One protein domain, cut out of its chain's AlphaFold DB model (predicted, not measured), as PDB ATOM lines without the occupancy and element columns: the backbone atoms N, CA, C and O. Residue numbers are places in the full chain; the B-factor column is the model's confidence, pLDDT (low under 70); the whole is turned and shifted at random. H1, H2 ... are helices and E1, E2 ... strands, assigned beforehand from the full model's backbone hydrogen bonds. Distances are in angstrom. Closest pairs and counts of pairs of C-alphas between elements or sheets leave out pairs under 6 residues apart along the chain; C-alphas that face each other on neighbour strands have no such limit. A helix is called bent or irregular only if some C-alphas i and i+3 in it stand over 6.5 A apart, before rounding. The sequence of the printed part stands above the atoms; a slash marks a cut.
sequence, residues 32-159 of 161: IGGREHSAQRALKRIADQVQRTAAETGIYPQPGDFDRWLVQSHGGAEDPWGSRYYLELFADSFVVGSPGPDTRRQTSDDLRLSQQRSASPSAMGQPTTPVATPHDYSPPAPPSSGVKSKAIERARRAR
ATOM      1  N   ILE A  32      61.197  34.699 -35.818       60.16
ATOM      2  CA  ILE A  32      60.214  35.408 -34.984       60.16
ATOM      3  C   ILE A  32      59.523  34.445 -33.995       60.16
ATOM      4  O   ILE A  32      59.231  34.825 -32.866       60.16
ATOM      5  N   GLY A  33      59.387  33.161 -34.346       72.38
ATOM      6  CA  GLY A  33      58.817  32.140 -33.460       72.38
ATOM      7  C   GLY A  33      59.727  31.621 -32.333       72.38
ATOM      8  O   GLY A  33      59.226  31.067 -31.357       72.38
ATOM      9  N   GLY A  34      61.054  31.769 -32.410       86.12
ATOM     10  CA  GLY A  34      61.978  31.131 -31.457       86.12
ATOM     11  C   GLY A  34      61.936  31.733 -30.050       86.12
ATOM     12  O   GLY A  34      62.073  31.013 -29.056       86.12
ATOM     13  N   ARG A  35      61.716  33.049 -29.962       90.75
ATOM     14  CA  ARG A  35      61.655  33.780 -28.689       90.75
ATOM     15  C   ARG A  35      60.419  33.406 -27.886       90.75
ATOM     16  O   ARG A  35      60.551  33.056 -26.720       90.75
ATOM     17  N   GLU A  36      59.257  33.370 -28.529       93.44
ATOM     18  CA  GLU A  36      58.000  32.992 -27.884       93.44
ATOM     19  C   GLU A  36      58.057  31.570 -27.316       93.44
ATOM     20  O   GLU A  36      57.796  31.361 -26.132       93.44
ATOM     21  N   HIS A  37      58.527  30.600 -28.106       93.12
ATOM     22  CA  HIS A  37      58.708  29.224 -27.633       93.12
ATOM     23  C   HIS A  37      59.701  29.138 -26.464       93.12
ATOM     24  O   HIS A  37      59.538  28.326 -25.551       93.12
ATOM     25  N   SER A  38      60.757  29.957 -26.476       94.25
ATOM     26  CA  SER A  38      61.694  30.043 -25.353       94.25
ATOM     27  C   SER A  38      61.018  30.595 -24.095       94.25
ATOM     28  O   SER A  38      61.148  29.993 -23.026       94.25
ATOM     29  N   ALA A  39      60.248  31.679 -24.232       95.88
ATOM     30  CA  ALA A  39      59.511  32.314 -23.146       95.88
ATOM     31  C   ALA A  39      58.464  31.372 -22.537       95.88
ATOM     32  O   ALA A  39      58.441  31.203 -21.322       95.88
ATOM     33  N   GLN A  40      57.672  30.673 -23.354       96.94
ATOM     34  CA  GLN A  40      56.693  29.685 -22.887       96.94
ATOM     35  C   GLN A  40      57.357  28.539 -22.104       96.94
ATOM     36  O   GLN A  40      56.886  28.143 -21.036       96.94
ATOM     37  N   ARG A  41      58.498  28.026 -22.589       96.75
ATOM     38  CA  ARG A  41      59.271  27.005 -21.859       96.75
ATOM     39  C   ARG A  41      59.818  27.538 -20.537       96.75
ATOM     40  O   ARG A  41      59.835  26.795 -19.557       96.75
ATOM     41  N   ALA A  42      60.283  28.786 -20.506       97.12
ATOM     42  CA  ALA A  42      60.738  29.432 -19.280       97.12
ATOM     43  C   ALA A  42      59.588  29.602 -18.278       97.12
ATOM     44  O   ALA A  42      59.729  29.149 -17.145       97.12
ATOM     45  N   LEU A  43      58.428  30.112 -18.710       98.06
ATOM     46  CA  LEU A  43      57.221  30.226 -17.883       98.06
ATOM     47  C   LEU A  43      56.838  28.894 -17.247       98.06
ATOM     48  O   LEU A  43      56.607  28.837 -16.041       98.06
ATOM     49  N   LYS A  44      56.839  27.808 -18.028       98.06
ATOM     50  CA  LYS A  44      56.558  26.473 -17.495       98.06
ATOM     51  C   LYS A  44      57.557  26.065 -16.412       98.06
ATOM     52  O   LYS A  44      57.144  25.618 -15.348       98.06
ATOM     53  N   ARG A  45      58.864  26.234 -16.652       97.62
ATOM     54  CA  ARG A  45      59.896  25.903 -15.652       97.62
ATOM     55  C   ARG A  45      59.742  26.729 -14.378       97.62
ATOM     56  O   ARG A  45      59.883  26.172 -13.294       97.62
ATOM     57  N   ILE A  46      59.455  28.023 -14.518       98.25
ATOM     58  CA  ILE A  46      59.227  28.937 -13.399       98.25
ATOM     59  C   ILE A  46      58.003  28.487 -12.599       98.25
ATOM     60  O   ILE A  46      58.114  28.316 -11.392       98.25
ATOM     61  N   ALA A  47      56.866  28.230 -13.253       98.06
ATOM     62  CA  ALA A  47      55.647  27.784 -12.579       98.06
ATOM     63  C   ALA A  47      55.852  26.446 -11.850       98.06
ATOM     64  O   ALA A  47      55.541  26.337 -10.666       98.06
ATOM     65  N   ASP A  48      56.491  25.471 -12.506       97.25
ATOM     66  CA  ASP A  48      56.822  24.185 -11.889       97.25
ATOM     67  C   ASP A  48      57.755  24.364 -10.672       97.25
ATOM     68  O   ASP A  48      57.655  23.631  -9.689       97.25
ATOM     69  N   GLN A  49      58.677  25.330 -10.719       97.44
ATOM     70  CA  GLN A  49      59.586  25.633  -9.612       97.44
ATOM     71  C   GLN A  49      58.876  26.339  -8.454       97.44
ATOM     72  O   GLN A  49      59.081  25.944  -7.310       97.44
ATOM     73  N   VAL A  50      58.000  27.308  -8.740       97.19
ATOM     74  CA  VAL A  50      57.112  27.933  -7.746       97.19
ATOM     75  C   VAL A  50      56.293  26.860  -7.033       97.19
ATOM     76  O   VAL A  50      56.258  26.828  -5.804       97.19
ATOM     77  N   GLN A  51      55.692  25.943  -7.793       96.94
ATOM     78  CA  GLN A  51      54.872  24.871  -7.243       96.94
ATOM     79  C   GLN A  51      55.675  23.913  -6.353       96.94
ATOM     80  O   GLN A  51      55.187  23.532  -5.288       96.94
ATOM     81  N   ARG A  52      56.897  23.536  -6.761       96.00
ATOM     82  CA  ARG A  52      57.796  22.702  -5.944       96.00
ATOM     83  C   ARG A  52      58.214  23.407  -4.657       96.00
ATOM     84  O   ARG A  52      58.028  22.844  -3.587       96.00
ATOM     85  N   THR A  53      58.686  24.650  -4.740       95.00
ATOM     86  CA  THR A  53      59.081  25.427  -3.555       95.00
ATOM     87  C   THR A  53      57.912  25.602  -2.587       95.00
ATOM     88  O   THR A  53      58.092  25.457  -1.379       95.00
ATOM     89  N   ALA A  54      56.704  25.853  -3.095       95.12
ATOM     90  CA  ALA A  54      55.511  25.943  -2.261       95.12
ATOM     91  C   ALA A  54      55.130  24.596  -1.627       95.12
ATOM     92  O   ALA A  54      54.691  24.572  -0.483       95.12
ATOM     93  N   ALA A  55      55.318  23.476  -2.330       93.12
ATOM     94  CA  ALA A  55      55.089  22.147  -1.765       93.12
ATOM     95  C   ALA A  55      56.107  21.796  -0.663       93.12
ATOM     96  O   ALA A  55      55.746  21.156   0.319       93.12
ATOM     97  N   GLU A  56      57.359  22.234  -0.811       94.06
ATOM     98  CA  GLU A  56      58.444  21.987   0.146       94.06
ATOM     99  C   GLU A  56      58.357  22.884   1.388       94.06
ATOM    100  O   GLU A  56      58.582  22.426   2.506       94.06
ATOM    101  N   THR A  57      58.040  24.167   1.203       94.50
ATOM    102  CA  THR A  57      58.092  25.181   2.274       94.50
ATOM    103  C   THR A  57      56.721  25.580   2.816       94.50
ATOM    104  O   THR A  57      56.636  26.224   3.858       94.50
ATOM    105  N   GLY A  58      55.645  25.250   2.100       93.06
ATOM    106  CA  GLY A  58      54.296  25.753   2.367       93.06
ATOM    107  C   GLY A  58      54.080  27.217   1.965       93.06
ATOM    108  O   GLY A  58      53.000  27.755   2.206       93.06
ATOM    109  N   ILE A  59      55.076  27.882   1.367       94.25
ATOM    110  CA  ILE A  59      55.047  29.322   1.093       94.25
ATOM    111  C   ILE A  59      55.253  29.577  -0.404       94.25
ATOM    112  O   ILE A  59      56.219  29.116  -1.009       94.25
ATOM    113  N   TYR A  60      54.349  30.357  -1.002       96.38
ATOM    114  CA  TYR A  60      54.525  30.885  -2.357       96.38
ATOM    115  C   TYR A  60      55.372  32.167  -2.320       96.38
ATOM    116  O   TYR A  60      55.226  32.966  -1.387       96.38
ATOM    117  N   PRO A  61      56.228  32.411  -3.331       96.94
ATOM    118  CA  PRO A  61      56.928  33.682  -3.450       96.94
ATOM    119  C   PRO A  61      55.925  34.834  -3.577       96.94
ATOM    120  O   PRO A  61      54.890  34.709  -4.231       96.94
ATOM    121  N   GLN A  62      56.229  35.962  -2.939       97.94
ATOM    122  CA  GLN A  62      55.363  37.138  -2.975       97.94
ATOM    123  C   GLN A  62      55.545  37.898  -4.296       97.94
ATOM    124  O   GLN A  62      56.689  38.075  -4.722       97.94
ATOM    125  N   PRO A  63      54.470  38.421  -4.924       97.75
ATOM    126  CA  PRO A  63      54.571  39.184  -6.171       97.75
ATOM    127  C   PRO A  63      55.577  40.342  -6.127       97.75
ATOM    128  O   PRO A  63      56.282  40.573  -7.104       97.75
ATOM    129  N   GLY A  64      55.690  41.041  -4.990       97.12
ATOM    130  CA  GLY A  64      56.619  42.167  -4.818       97.12
ATOM    131  C   GLY A  64      58.101  41.779  -4.739       97.12
ATOM    132  O   GLY A  64      58.959  42.607  -5.029       97.12
ATOM    133  N   ASP A  65      58.408  40.526  -4.398       97.25
ATOM    134  CA  ASP A  65      59.778  39.999  -4.289       97.25
ATOM    135  C   ASP A  65      60.094  38.964  -5.381       97.25
ATOM    136  O   ASP A  65      61.164  38.345  -5.374       97.25
ATOM    137  N   PHE A  66      59.178  38.763  -6.332       97.81
ATOM    138  CA  PHE A  66      59.271  37.690  -7.315       97.81
ATOM    139  C   PHE A  66      60.517  37.804  -8.201       97.81
ATOM    140  O   PHE A  66      61.192  36.805  -8.435       97.81
ATOM    141  N   ASP A  67      60.894  39.021  -8.598       97.38
ATOM    142  CA  ASP A  67      62.119  39.273  -9.367       97.38
ATOM    143  C   ASP A  67      63.370  38.790  -8.624       97.38
ATOM    144  O   ASP A  67      64.241  38.137  -9.200       97.38
ATOM    145  N   ARG A  68      63.458  39.082  -7.319       97.75
ATOM    146  CA  ARG A  68      64.585  38.649  -6.484       97.75
ATOM    147  C   ARG A  68      64.601  37.130  -6.367       97.75
ATOM    148  O   ARG A  68      65.664  36.525  -6.493       97.75
ATOM    149  N   TRP A  69      63.434  36.527  -6.149       97.94
ATOM    150  CA  TRP A  69      63.291  35.077  -6.095       97.94
ATOM    151  C   TRP A  69      63.742  34.419  -7.407       97.94
ATOM    152  O   TRP A  69      64.508  33.463  -7.355       97.94
ATOM    153  N   LEU A  70      63.371  34.962  -8.573       97.81
ATOM    154  CA  LEU A  70      63.790  34.459  -9.890       97.81
ATOM    155  C   LEU A  70      65.301  34.538 -10.111       97.81
ATOM    156  O   LEU A  70      65.903  33.588 -10.612       97.81
ATOM    157  N   VAL A  71      65.941  35.641  -9.718       97.25
ATOM    158  CA  VAL A  71      67.405  35.763  -9.809       97.25
ATOM    159  C   VAL A  71      68.094  34.682  -8.971       97.25
ATOM    160  O   VAL A  71      69.062  34.079  -9.428       97.25
ATOM    161  N   GLN A  72      67.577  34.401  -7.773       96.69
ATOM    162  CA  GLN A  72      68.147  33.401  -6.866       96.69
ATOM    163  C   GLN A  72      67.872  31.958  -7.307       96.69
ATOM    164  O   GLN A  72      68.738  31.099  -7.156       96.69
ATOM    165  N   SER A  73      66.676  31.677  -7.825       93.81
ATOM    166  CA  SER A  73      66.194  30.312  -8.058       93.81
ATOM    167  C   SER A  73      66.308  29.862  -9.519       93.81
ATOM    168  O   SER A  73      66.501  28.673  -9.779       93.81
ATOM    169  N   HIS A  74      66.201  30.792 -10.470       90.38
ATOM    170  CA  HIS A  74      66.127  30.523 -11.908       90.38
ATOM    171  C   HIS A  74      67.347  31.039 -12.691       90.38
ATOM    172  O   HIS A  74      67.521  30.691 -13.858       90.38
ATOM    173  N   GLY A  75      68.198  31.863 -12.068       90.94
ATOM    174  CA  GLY A  75      69.386  32.448 -12.703       90.94
ATOM    175  C   GLY A  75      69.088  33.639 -13.622       90.94
ATOM    176  O   GLY A  75      69.972  34.080 -14.353       90.94
ATOM    177  N   GLY A  76      67.860  34.165 -13.593       93.56
ATOM    178  CA  GLY A  76      67.447  35.325 -14.379       93.56
ATOM    179  C   GLY A  76      65.967  35.651 -14.194       93.56
ATOM    180  O   GLY A  76      65.156  34.752 -13.978       93.56
ATOM    181  N   ALA A  77      65.625  36.939 -14.274       94.69
ATOM    182  CA  ALA A  77      64.249  37.431 -14.137       94.69
ATOM    183  C   ALA A  77      63.656  37.974 -15.449       94.69
ATOM    184  O   ALA A  77      62.486  38.347 -15.477       94.69
ATOM    185  N   GLU A  78      64.452  38.032 -16.517       97.38
ATOM    186  CA  GLU A  78      64.079  38.646 -17.793       97.38
ATOM    187  C   GLU A  78      63.695  37.594 -18.836       97.38
ATOM    188  O   GLU A  78      64.288  36.516 -18.922       97.38
ATOM    189  N   ASP A  79      62.694  37.929 -19.638       96.44
ATOM    190  CA  ASP A  79      62.245  37.161 -20.783       96.44
ATOM    191  C   ASP A  79      63.095  37.460 -22.041       96.44
ATOM    192  O   ASP A  79      63.981  38.318 -22.025       96.44
ATOM    193  N   PRO A  80      62.860  36.768 -23.173       95.75
ATOM    194  CA  PRO A  80      63.616  36.982 -24.411       95.75
ATOM    195  C   PRO A  80      63.481  38.374 -25.052       95.75
ATOM    196  O   PRO A  80      64.159  38.646 -26.049       95.75
ATOM    197  N   TRP A  81      62.590  39.228 -24.549       94.94
ATOM    198  CA  TRP A  81      62.418  40.616 -24.976       94.94
ATOM    199  C   TRP A  81      62.982  41.616 -23.956       94.94
ATOM    200  O   TRP A  81      62.928  42.817 -24.203       94.94
ATOM    201  N   GLY A  82      63.581  41.135 -22.861       95.62
ATOM    202  CA  GLY A  82      64.169  41.962 -21.805       95.62
ATOM    203  C   GLY A  82      63.152  42.459 -20.777       95.62
ATOM    204  O   GLY A  82      63.492  43.279 -19.927       95.62
ATOM    205  N   SER A  83      61.908  41.979 -20.831       96.62
ATOM    206  CA  SER A  83      60.890  42.310 -19.835       96.62
ATOM    207  C   SER A  83      60.952  41.342 -18.665       96.62
ATOM    208  O   SER A  83      61.267  40.166 -18.827       96.62
ATOM    209  N   ARG A  84      60.626  41.811 -17.459       97.56
ATOM    210  CA  ARG A  84      60.610  40.934 -16.284       97.56
ATOM    211  C   ARG A  84      59.376  40.045 -16.264       97.56
ATOM    212  O   ARG A  84      58.259  40.529 -16.480       97.56
ATOM    213  N   TYR A  85      59.578  38.775 -15.930       98.38
ATOM    214  CA  TYR A  85      58.482  37.874 -15.592       98.38
ATOM    215  C   TYR A  85      57.703  38.398 -14.380       98.38
ATOM    216  O   TYR A  85      58.224  39.136 -13.547       98.38
ATOM    217  N   TYR A  86      56.439  38.013 -14.268       98.44
ATOM    218  CA  TYR A  86      55.577  38.425 -13.170       98.44
ATOM    219  C   TYR A  86      54.788  37.266 -12.584       98.44
ATOM    220  O   TYR A  86      54.597  36.234 -13.226       98.44
ATOM    221  N   LEU A  87      54.329  37.464 -11.350       98.44
ATOM    222  CA  LEU A  87      53.522  36.514 -10.602       98.44
ATOM    223  C   LEU A  87      52.260  37.204 -10.093       98.44
ATOM    224  O   LEU A  87      52.332  38.260  -9.468       98.44
ATOM    225  N   GLU A  88      51.118  36.568 -10.311       98.19
ATOM    226  CA  GLU A  88      49.839  36.936  -9.718       98.19
ATOM    227  C   GLU A  88      49.353  35.786  -8.840       98.19
ATOM    228  O   GLU A  88      49.387  34.616  -9.224       98.19
ATOM    229  N   LEU A  89      48.908  36.125  -7.635       97.19
ATOM    230  CA  LEU A  89      48.467  35.175  -6.626       97.19
ATOM    231  C   LEU A  89      46.954  35.323  -6.419       97.19
ATOM    232  O   LEU A  89      46.486  36.403  -6.071       97.19
ATOM    233  N   PHE A  90      46.207  34.229  -6.576       96.50
ATOM    234  CA  PHE A  90      44.767  34.143  -6.295       96.50
ATOM    235  C   PHE A  90      44.517  33.283  -5.046       96.50
ATOM    236  O   PHE A  90      45.462  32.901  -4.366       96.50
ATOM    237  N   ALA A  91      43.269  32.994  -4.680       93.62
ATOM    238  CA  ALA A  91      42.998  32.189  -3.482       93.62
ATOM    239  C   ALA A  91      43.463  30.727  -3.649       93.62
ATOM    240  O   ALA A  91      44.171  30.184  -2.801       93.62
ATOM    241  N   ASP A  92      43.109  30.124  -4.778       94.94
ATOM    242  CA  ASP A  92      43.270  28.705  -5.115       94.94
ATOM    243  C   ASP A  92      44.290  28.459  -6.236       94.94
ATOM    244  O   ASP A  92      44.608  27.323  -6.565       94.94
ATOM    245  N   SER A  93      44.817  29.522  -6.835       96.69
ATOM    246  CA  SER A  93      45.621  29.451  -8.051       96.69
ATOM    247  C   SER A  93      46.691  30.540  -8.084       96.69
ATOM    248  O   SER A  93      46.768  31.429  -7.226       96.69
ATOM    249  N   PHE A  94      47.593  30.438  -9.047       98.06
ATOM    250  CA  PHE A  94      48.551  31.485  -9.360       98.06
ATOM    251  C   PHE A  94      48.809  31.530 -10.863       98.06
ATOM    252  O   PHE A  94      48.621  30.541 -11.574       98.06
ATOM    253  N   VAL A  95      49.244  32.690 -11.342       98.50
ATOM    254  CA  VAL A  95      49.610  32.913 -12.740       98.50
ATOM    255  C   VAL A  95      51.040  33.419 -12.790       98.50
ATOM    256  O   VAL A  95      51.373  34.397 -12.127       98.50
ATOM    257  N   VAL A  96      51.873  32.770 -13.600       98.38
ATOM    258  CA  VAL A  96      53.181  33.300 -14.001       98.38
ATOM    259  C   VAL A  96      53.035  33.862 -15.407       98.38
ATOM    260  O   VAL A  96      52.465  33.194 -16.274       98.38
ATOM    261  N   GLY A  97      53.541  35.068 -15.647       98.25
ATOM    262  CA  GLY A  97      53.428  35.704 -16.954       98.25
ATOM    263  C   GLY A  97      54.664  36.463 -17.416       98.25
ATOM    264  O   GLY A  97      55.583  36.723 -16.642       98.25
ATOM    265  N   SER A  98      54.686  36.782 -18.707       98.25
ATOM    266  CA  SER A  98      55.656  37.654 -19.375       98.25
ATOM    267  C   SER A  98      54.876  38.710 -20.168       98.25
ATOM    268  O   SER A  98      53.903  38.339 -20.826       98.25
ATOM    269  N   PRO A  99      55.281  39.994 -20.116       97.75
ATOM    270  CA  PRO A  99      54.707  41.067 -20.939       97.75
ATOM    271  C   PRO A  99      54.814  40.819 -22.446       97.75
ATOM    272  O   PRO A  99      54.095  41.416 -23.228       97.75
ATOM    273  N   GLY A 100      55.728  39.946 -22.874       95.88
ATOM    274  CA  GLY A 100      55.917  39.672 -24.288       95.88
ATOM    275  C   GLY A 100      56.650  40.800 -25.031       95.88
ATOM    276  O   GLY A 100      57.410  41.570 -24.430       95.88
ATOM    277  N   PRO A 101      56.496  40.860 -26.366       95.44
ATOM    278  CA  PRO A 101      57.235  41.778 -27.226       95.44
ATOM    279  C   PRO A 101      56.973  43.264 -26.975       95.44
ATOM    280  O   PRO A 101      57.890  44.061 -27.184       95.44
ATOM    281  N   ASP A 102      55.755  43.660 -26.594       94.56
ATOM    282  CA  ASP A 102      55.409  45.076 -26.436       94.56
ATOM    283  C   ASP A 102      55.838  45.661 -25.078       94.56
ATOM    284  O   ASP A 102      55.811  46.883 -24.883       94.56
ATOM    285  N   THR A 103      56.315  44.795 -24.174       94.12
ATOM    286  CA  THR A 103      56.819  45.090 -22.822       94.12
ATOM    287  C   THR A 103      55.775  45.655 -21.852       94.12
ATOM    288  O   THR A 103      56.112  46.106 -20.752       94.12
ATOM    289  N   ARG A 104      54.496  45.628 -22.229       95.81
ATOM    290  CA  ARG A 104      53.363  46.084 -21.424       95.81
ATOM    291  C   ARG A 104      52.656  44.876 -20.827       95.81
ATOM    292  O   ARG A 104      52.702  43.777 -21.346       95.81
ATOM    293  N   ARG A 105      52.068  45.075 -19.651       95.31
ATOM    294  CA  ARG A 105      51.269  44.040 -18.989       95.31
ATOM    295  C   ARG A 105      49.808  44.234 -19.331       95.31
ATOM    296  O   ARG A 105      49.370  45.370 -19.523       95.31
ATOM    297  N   GLN A 106      49.050  43.147 -19.223       95.12
ATOM    298  CA  GLN A 106      47.601  43.133 -19.429       95.12
ATOM    299  C   GLN A 106      47.208  43.495 -20.865       95.12
ATOM    300  O   GLN A 106      46.125  44.033 -21.110       95.12
ATOM    301  N   THR A 107      48.082  43.186 -21.812       95.00
ATOM    302  CA  THR A 107      47.832  43.288 -23.242       95.00
ATOM    303  C   THR A 107      47.568  41.896 -23.813       95.00
ATOM    304  O   THR A 107      47.601  40.876 -23.119       95.00
ATOM    305  N   SER A 108      47.179  41.835 -25.086       95.12
ATOM    306  CA  SER A 108      46.865  40.565 -25.750       95.12
ATOM    307  C   SER A 108      48.097  39.709 -26.051       95.12
ATOM    308  O   SER A 108      47.942  38.543 -26.401       95.12
ATOM    309  N   ASP A 109      49.295  40.287 -25.979       93.69
ATOM    310  CA  ASP A 109      50.576  39.616 -26.202       93.69
ATOM    311  C   ASP A 109      51.227  39.083 -24.918       93.69
ATOM    312  O   ASP A 109      52.224  38.361 -25.006       93.69
ATOM    313  N   ASP A 110      50.628  39.343 -23.749       97.31
ATOM    314  CA  ASP A 110      51.027  38.716 -22.494       97.31
ATOM    315  C   ASP A 110      50.993  37.184 -22.621       97.31
ATOM    316  O   ASP A 110      49.946  36.554 -22.818       97.31
ATOM    317  N   LEU A 111      52.140  36.552 -22.392       97.56
ATOM    318  CA  LEU A 111      52.221  35.106 -22.238       97.56
ATOM    319  C   LEU A 111      51.903  34.760 -20.788       97.56
ATOM    320  O   LEU A 111      52.640  35.154 -19.887       97.56
ATOM    321  N   ARG A 112      50.825  34.008 -20.547       98.38
ATOM    322  CA  ARG A 112      50.347  33.682 -19.192       98.38
ATOM    323  C   ARG A 112      50.181  32.181 -19.018       98.38
ATOM    324  O   ARG A 112      49.602  31.508 -19.867       98.38
ATOM    325  N   LEU A 113      50.652  31.664 -17.889       98.19
ATOM    326  CA  LEU A 113      50.471  30.276 -17.484       98.19
ATOM    327  C   LEU A 113      49.829  30.228 -16.098       98.19
ATOM    328  O   LEU A 113      50.436  30.651 -15.115       98.19
ATOM    329  N   SER A 114      48.605  29.706 -16.034       98.06
ATOM    330  CA  SER A 114      47.864  29.500 -14.786       98.06
ATOM    331  C   SER A 114      48.093  28.090 -14.248       98.06
ATOM    332  O   SER A 114      48.056  27.121 -15.009       98.06
ATOM    333  N   GLN A 115      48.309  27.972 -12.939       97.50
ATOM    334  CA  GLN A 115      48.366  26.700 -12.228       97.50
ATOM    335  C   GLN A 115      47.508  26.756 -10.960       97.50
ATOM    336  O   GLN A 115      47.409  27.780 -10.280       97.50
ATOM    337  N   GLN A 116      46.872  25.627 -10.650       96.69
ATOM    338  CA  GLN A 116      46.163  25.425  -9.391       96.69
ATOM    339  C   GLN A 116      47.180  25.256  -8.267       96.69
ATOM    340  O   GLN A 116      48.181  24.563  -8.434       96.69
ATOM    341  N   ARG A 117      46.915  25.865  -7.114       92.31
ATOM    342  CA  ARG A 117      47.719  25.645  -5.918       92.31
ATOM    343  C   ARG A 117      47.400  24.262  -5.393       92.31
ATOM    344  O   ARG A 117      46.242  23.954  -5.120       92.31
ATOM    345  N   SER A 118      48.429  23.452  -5.182       85.25
ATOM    346  CA  SER A 118      48.279  22.246  -4.372       85.25
ATOM    347  C   SER A 118      47.636  22.636  -3.044       85.25
ATOM    348  O   SER A 118      48.173  23.491  -2.329       85.25
ATOM    349  N   ALA A 119      46.470  22.059  -2.743       70.19
ATOM    350  CA  ALA A 119      45.809  22.259  -1.464       70.19
ATOM    351  C   ALA A 119      46.839  21.984  -0.366       70.19
ATOM    352  O   ALA A 119      47.469  20.924  -0.362       70.19
ATOM    353  N   SER A 120      47.061  22.959   0.520       63.38
ATOM    354  CA  SER A 120      47.964  22.745   1.647       63.38
ATOM    355  C   SER A 120      47.507  21.476   2.375       63.38
ATOM    356  O   SER A 120      46.319  21.385   2.704       63.38
ATOM    357  N   PRO A 121      48.402  20.505   2.639       59.84
ATOM    358  CA  PRO A 121      48.053  19.250   3.310       59.84
ATOM    359  C   PRO A 121      47.293  19.451   4.631       59.84
ATOM    360  O   PRO A 121      46.563  18.570   5.070       59.84
ATOM    361  N   SER A 122      47.395  20.640   5.235       56.22
ATOM    362  CA  SER A 122      46.635  21.063   6.412       56.22
ATOM    363  C   SER A 122      45.107  21.003   6.258       56.22
ATOM    364  O   SER A 122      44.422  20.882   7.268       56.22
ATOM    365  N   ALA A 123      44.552  21.031   5.041       55.12
ATOM    366  CA  ALA A 123      43.111  20.847   4.824       55.12
ATOM    367  C   ALA A 123      42.677  19.366   4.798       55.12
ATOM    368  O   ALA A 123      41.489  19.073   4.891       55.12
ATOM    369  N   MET A 124      43.619  18.423   4.694       53.75
ATOM    370  CA  MET A 124      43.340  16.993   4.503       53.75
ATOM    371  C   MET A 124      43.347  16.190   5.820       53.75
ATOM    372  O   MET A 124      43.296  14.964   5.799       53.75
ATOM    373  N   GLY A 125      43.406  16.875   6.971       55.59
ATOM    374  CA  GLY A 125      43.515  16.255   8.297       55.59
ATOM    375  C   GLY A 125      42.485  16.702   9.335       55.59
ATOM    376  O   GLY A 125      42.479  16.145  10.430       55.59
ATOM    377  N   GLN A 126      41.605  17.663   9.038       54.72
ATOM    378  CA  GLN A 126      40.429  17.859   9.882       54.72
ATOM    379  C   GLN A 126      39.297  17.019   9.300       54.72
ATOM    380  O   GLN A 126      38.777  17.389   8.245       54.72
ATOM    381  N   PRO A 127      38.913  15.886   9.926       62.38
ATOM    382  CA  PRO A 127      37.630  15.279   9.625       62.38
ATOM    383  C   PRO A 127      36.608  16.385   9.833       62.38
ATOM    384  O   PRO A 127      36.403  16.840  10.960       62.38
ATOM    385  N   THR A 128      36.033  16.878   8.739       64.81
ATOM    386  CA  THR A 128      34.872  17.746   8.805       64.81
ATOM    387  C   THR A 128      33.850  16.943   9.580       64.81
ATOM    388  O   THR A 128      33.277  15.980   9.065       64.81
ATOM    389  N   THR A 129      33.691  17.265  10.859       65.81
ATOM    390  CA  THR A 129      32.541  16.817  11.624       65.81
ATOM    391  C   THR A 129      31.354  17.214  10.753       65.81
ATOM    392  O   THR A 129      31.333  18.364  10.307       65.81
ATOM    393  N   PRO A 130      30.454  16.287  10.385       62.09
ATOM    394  CA  PRO A 130      29.334  16.615   9.521       62.09
ATOM    395  C   PRO A 130      28.584  17.768  10.181       62.09
ATOM    396  O   PRO A 130      27.967  17.602  11.232       62.09
ATOM    397  N   VAL A 131      28.730  18.964   9.608       64.69
ATOM    398  CA  VAL A 131      27.973  20.136  10.018       64.69
ATOM    399  C   VAL A 131      26.523  19.744   9.817       64.69
ATOM    400  O   VAL A 131      26.125  19.345   8.721       64.69
ATOM    401  N   ALA A 132      25.781  19.758  10.920       60.22
ATOM    402  CA  ALA A 132      24.373  19.435  10.953       60.22
ATOM    403  C   ALA A 132      23.636  20.170   9.823       60.22
ATOM    404  O   ALA A 132      23.886  21.344   9.554       60.22
ATOM    405  N   THR A 133      22.761  19.419   9.164       62.16
ATOM    406  CA  THR A 133      21.862  19.792   8.073       62.16
ATOM    407  C   THR A 133      21.469  21.279   8.082       62.16
ATOM    408  O   THR A 133      20.891  21.742   9.069       62.16
ATOM    409  N   PRO A 134      21.719  22.037   6.997       59.34
ATOM    410  CA  PRO A 134      21.244  23.407   6.877       59.34
ATOM    411  C   PRO A 134      19.714  23.416   6.818       59.34
ATOM    412  O   PRO A 134      19.113  22.840   5.911       59.34
ATOM    413  N   HIS A 135      19.085  24.085   7.779       58.41
ATOM    414  CA  HIS A 135      17.706  24.527   7.648       58.41
ATOM    415  C   HIS A 135      17.595  25.478   6.447       58.41
ATOM    416  O   HIS A 135      18.194  26.549   6.448       58.41
ATOM    417  N   ASP A 136      16.858  25.035   5.431       54.34
ATOM    418  CA  ASP A 136      15.907  25.800   4.614       54.34
ATOM    419  C   ASP A 136      16.171  27.319   4.512       54.34
ATOM    420  O   ASP A 136      15.416  28.153   5.013       54.34
ATOM    421  N   TYR A 137      17.280  27.703   3.872       61.62
ATOM    422  CA  TYR A 137      17.518  29.103   3.527       61.62
ATOM    423  C   TYR A 137      16.831  29.403   2.193       61.62
ATOM    424  O   TYR A 137      17.416  29.234   1.124       61.62
ATOM    425  N   SER A 138      15.577  29.857   2.260       72.62
ATOM    426  CA  SER A 138      14.926  30.551   1.146       72.62
ATOM    427  C   SER A 138      15.607  31.910   0.947       72.62
ATOM    428  O   SER A 138      15.506  32.769   1.829       72.62
ATOM    429  N   PRO A 139      16.310  32.150  -0.173       72.38
ATOM    430  CA  PRO A 139      16.886  33.458  -0.430       72.38
ATOM    431  C   PRO A 139      15.765  34.501  -0.602       72.38
ATOM    432  O   PRO A 139      14.770  34.227  -1.280       72.38
ATOM    433  N   PRO A 140      15.899  35.706  -0.020       76.19
ATOM    434  CA  PRO A 140      14.953  36.785  -0.262       76.19
ATOM    435  C   PRO A 140      14.993  37.201  -1.737       76.19
ATOM    436  O   PRO A 140      16.060  37.282  -2.349       76.19
ATOM    437  N   ALA A 141      13.812  37.461  -2.304       75.12
ATOM    438  CA  ALA A 141      13.656  37.891  -3.688       75.12
ATOM    439  C   ALA A 141      14.527  39.129  -3.991       75.12
ATOM    440  O   ALA A 141      14.624  40.030  -3.149       75.12
ATOM    441  N   PRO A 142      15.151  39.207  -5.181       73.25
ATOM    442  CA  PRO A 142      15.953  40.363  -5.550       73.25
ATOM    443  C   PRO A 142      15.084  41.634  -5.560       73.25
ATOM    444  O   PRO A 142      13.937  41.589  -6.018       73.25
ATOM    445  N   PRO A 143      15.607  42.780  -5.088       67.69
ATOM    446  CA  PRO A 143      14.895  44.045  -5.176       67.69
ATOM    447  C   PRO A 143      14.653  44.390  -6.649       67.69
ATOM    448  O   PRO A 143      15.575  44.352  -7.468       67.69
ATOM    449  N   SER A 144      13.403  44.714  -6.988       66.44
ATOM    450  CA  SER A 144      13.034  45.087  -8.351       66.44
ATOM    451  C   SER A 144      13.844  46.310  -8.794       66.44
ATOM    452  O   SER A 144      13.978  47.308  -8.080       66.44
ATOM    453  N   SER A 145      14.431  46.218  -9.984       62.69
ATOM    454  CA  SER A 145      15.322  47.199 -10.608       62.69
ATOM    455  C   SER A 145      14.568  48.437 -11.125       62.69
ATOM    456  O   SER A 145      14.708  48.851 -12.272       62.69
ATOM    457  N   GLY A 146      13.750  49.050 -10.269       59.25
ATOM    458  CA  GLY A 146      12.827  50.134 -10.614       59.25
ATOM    459  C   GLY A 146      13.354  51.562 -10.452       59.25
ATOM    460  O   GLY A 146      12.550  52.491 -10.445       59.25
ATOM    461  N   VAL A 147      14.660  51.803 -10.290       59.78
ATOM    462  CA  VAL A 147      15.169  53.170 -10.071       59.78
ATOM    463  C   VAL A 147      16.494  53.382 -10.800       59.78
ATOM    464  O   VAL A 147      17.505  52.827 -10.380       59.78
ATOM    465  N   LYS A 148      16.487  54.222 -11.852       54.78
ATOM    466  CA  LYS A 148      17.462  55.321 -12.116       54.78
ATOM    467  C   LYS A 148      17.472  55.878 -13.560       54.78
ATOM    468  O   LYS A 148      18.440  56.522 -13.948       54.78
ATOM    469  N   SER A 149      16.379  55.812 -14.326       58.06
ATOM    470  CA  SER A 149      16.316  56.511 -15.633       58.06
ATOM    471  C   SER A 149      16.244  58.051 -15.553       58.06
ATOM    472  O   SER A 149      16.346  58.718 -16.572       58.06
ATOM    473  N   LYS A 150      16.119  58.665 -14.365       60.00
ATOM    474  CA  LYS A 150      16.007  60.138 -14.235       60.00
ATOM    475  C   LYS A 150      17.339  60.905 -14.201       60.00
ATOM    476  O   LYS A 150      17.323  62.120 -14.387       60.00
ATOM    477  N   ALA A 151      18.473  60.244 -13.958       58.88
ATOM    478  CA  ALA A 151      19.769  60.931 -13.847       58.88
ATOM    479  C   ALA A 151      20.421  61.203 -15.215       58.88
ATOM    480  O   ALA A 151      21.061  62.236 -15.397       58.88
ATOM    481  N   ILE A 152      20.206  60.317 -16.191       59.22
ATOM    482  CA  ILE A 152      20.804  60.431 -17.529       59.22
ATOM    483  C   ILE A 152      20.096  61.521 -18.357       59.22
ATOM    484  O   ILE A 152      20.749  62.266 -19.085       59.22
ATOM    485  N   GLU A 153      18.787  61.717 -18.157       63.34
ATOM    486  CA  GLU A 153      18.002  62.739 -18.869       63.34
ATOM    487  C   GLU A 153      18.443  64.183 -18.537       63.34
ATOM    488  O   GLU A 153      18.431  65.062 -19.398       63.34
ATOM    489  N   ARG A 154      18.890  64.452 -17.297       61.47
ATOM    490  CA  ARG A 154      19.334  65.802 -16.893       61.47
ATOM    491  C   ARG A 154      20.698  66.187 -17.468       61.47
ATOM    492  O   ARG A 154      20.916  67.364 -17.732       61.47
ATOM    493  N   ALA A 155      21.584  65.221 -17.708       63.69
ATOM    494  CA  ALA A 155      22.897  65.490 -18.294       63.69
ATOM    495  C   ALA A 155      22.815  65.874 -19.784       63.69
ATOM    496  O   ALA A 155      23.689  66.578 -20.284       63.69
ATOM    497  N   ARG A 156      21.751  65.462 -20.490       67.69
ATOM    498  CA  ARG A 156      21.565  65.772 -21.915       67.69
ATOM    499  C   ARG A 156      21.084  67.207 -22.160       67.69
ATOM    500  O   ARG A 156      21.562  67.840 -23.091       67.69
ATOM    501  N   ARG A 157      20.229  67.760 -21.288       69.00
ATOM    502  CA  ARG A 157      19.713  69.142 -21.421       69.00
ATOM    503  C   ARG A 157      20.736  70.247 -21.141       69.00
ATOM    504  O   ARG A 157      20.526  71.371 -21.571       69.00
ATOM    505  N   ALA A 158      21.836  69.958 -20.447       68.31
ATOM    506  CA  ALA A 158      22.860  70.961 -20.138       68.31
ATOM    507  C   ALA A 158      23.853  71.219 -21.292       68.31
ATOM    508  O   ALA A 158      24.738  72.051 -21.143       68.31
ATOM    509  N   ARG A 159      23.741  70.500 -22.420       69.38
ATOM    510  CA  ARG A 159      24.614  70.664 -23.600       69.38
ATOM    511  C   ARG A 159      23.970  71.439 -24.757       69.38
ATOM    512  O   ARG A 159      24.610  71.593 -25.789       69.38
TER     513      ARG A 159
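What this domain is: This is residues 32 to 159 of the 161 residues of an uncharacterized protein of Gemmatimonas sp. SM23_52 (UniProt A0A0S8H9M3). A small antiparallel sheet, E1 E2 E3, has the long helix H1 packed on one face and H2 grazing it at E1; from this body a long tail, residues 123 to 159, sticks out and ends near the small helix H4. The printed part has 128 residues with four named helices and three named strands, in the order H1 H2 E1 E2 E3 H3 H4, class mixed. The whole is extended, with a radius of gyration of the C-alphas of 23.4 A, and flat, spanning 62 by 59 by 26 A.

Where its parts are: The strands are E1, residues 86 to 89, and E2, 93 to 98, and E3, 111 to 116, the last two 17.2 A long each. H1, residues 32 to 57, runs 38.7 A from C-alpha 32 at (60.214, 35.408, -34.984); it is only just irregular, C-alphas 32 and 35 being 6.7 A apart. H2, residues 63 to 74, spans 15.5 A and is irregular, with C-alphas 64 and 67 7.7 A apart. H3 is residues 121 to 124; H4, 150 to 157, ends with C-alpha 157 at (19.713, 69.142, -21.421).

How they stand to each other: The strands form a meander, each the antiparallel neighbour of the one before, and two hairpins: N 88 and O 95 are 2.8 A apart, N 96 and O 113 3.0 A. H1 is on the sheet, two layers, over E2 and E3 at a height of 8.7 A, only just along the strands at 29 degrees to E2 on the local plane; its closest C-alphas to E2 are Ala 47 and Val 96, 6.2 A. H2 only grazes the sheet. H4 is apart from the other named elements. O i to N i+4 pairs are within hydrogen-bond range in 21 of 22 for H1, 6 of 8 for H2 and 0 of 4 for H4, which has 1 of 5 O i to N i+3 pairs; H3 is too short for such a pair.

The domain as a whole: The printed part has no cut. The links H2 to E1, E2 to E3 and H3 to H4 are long. Residue 32 and residues 120 to 137 and 143 to 159 are under pLDDT 70.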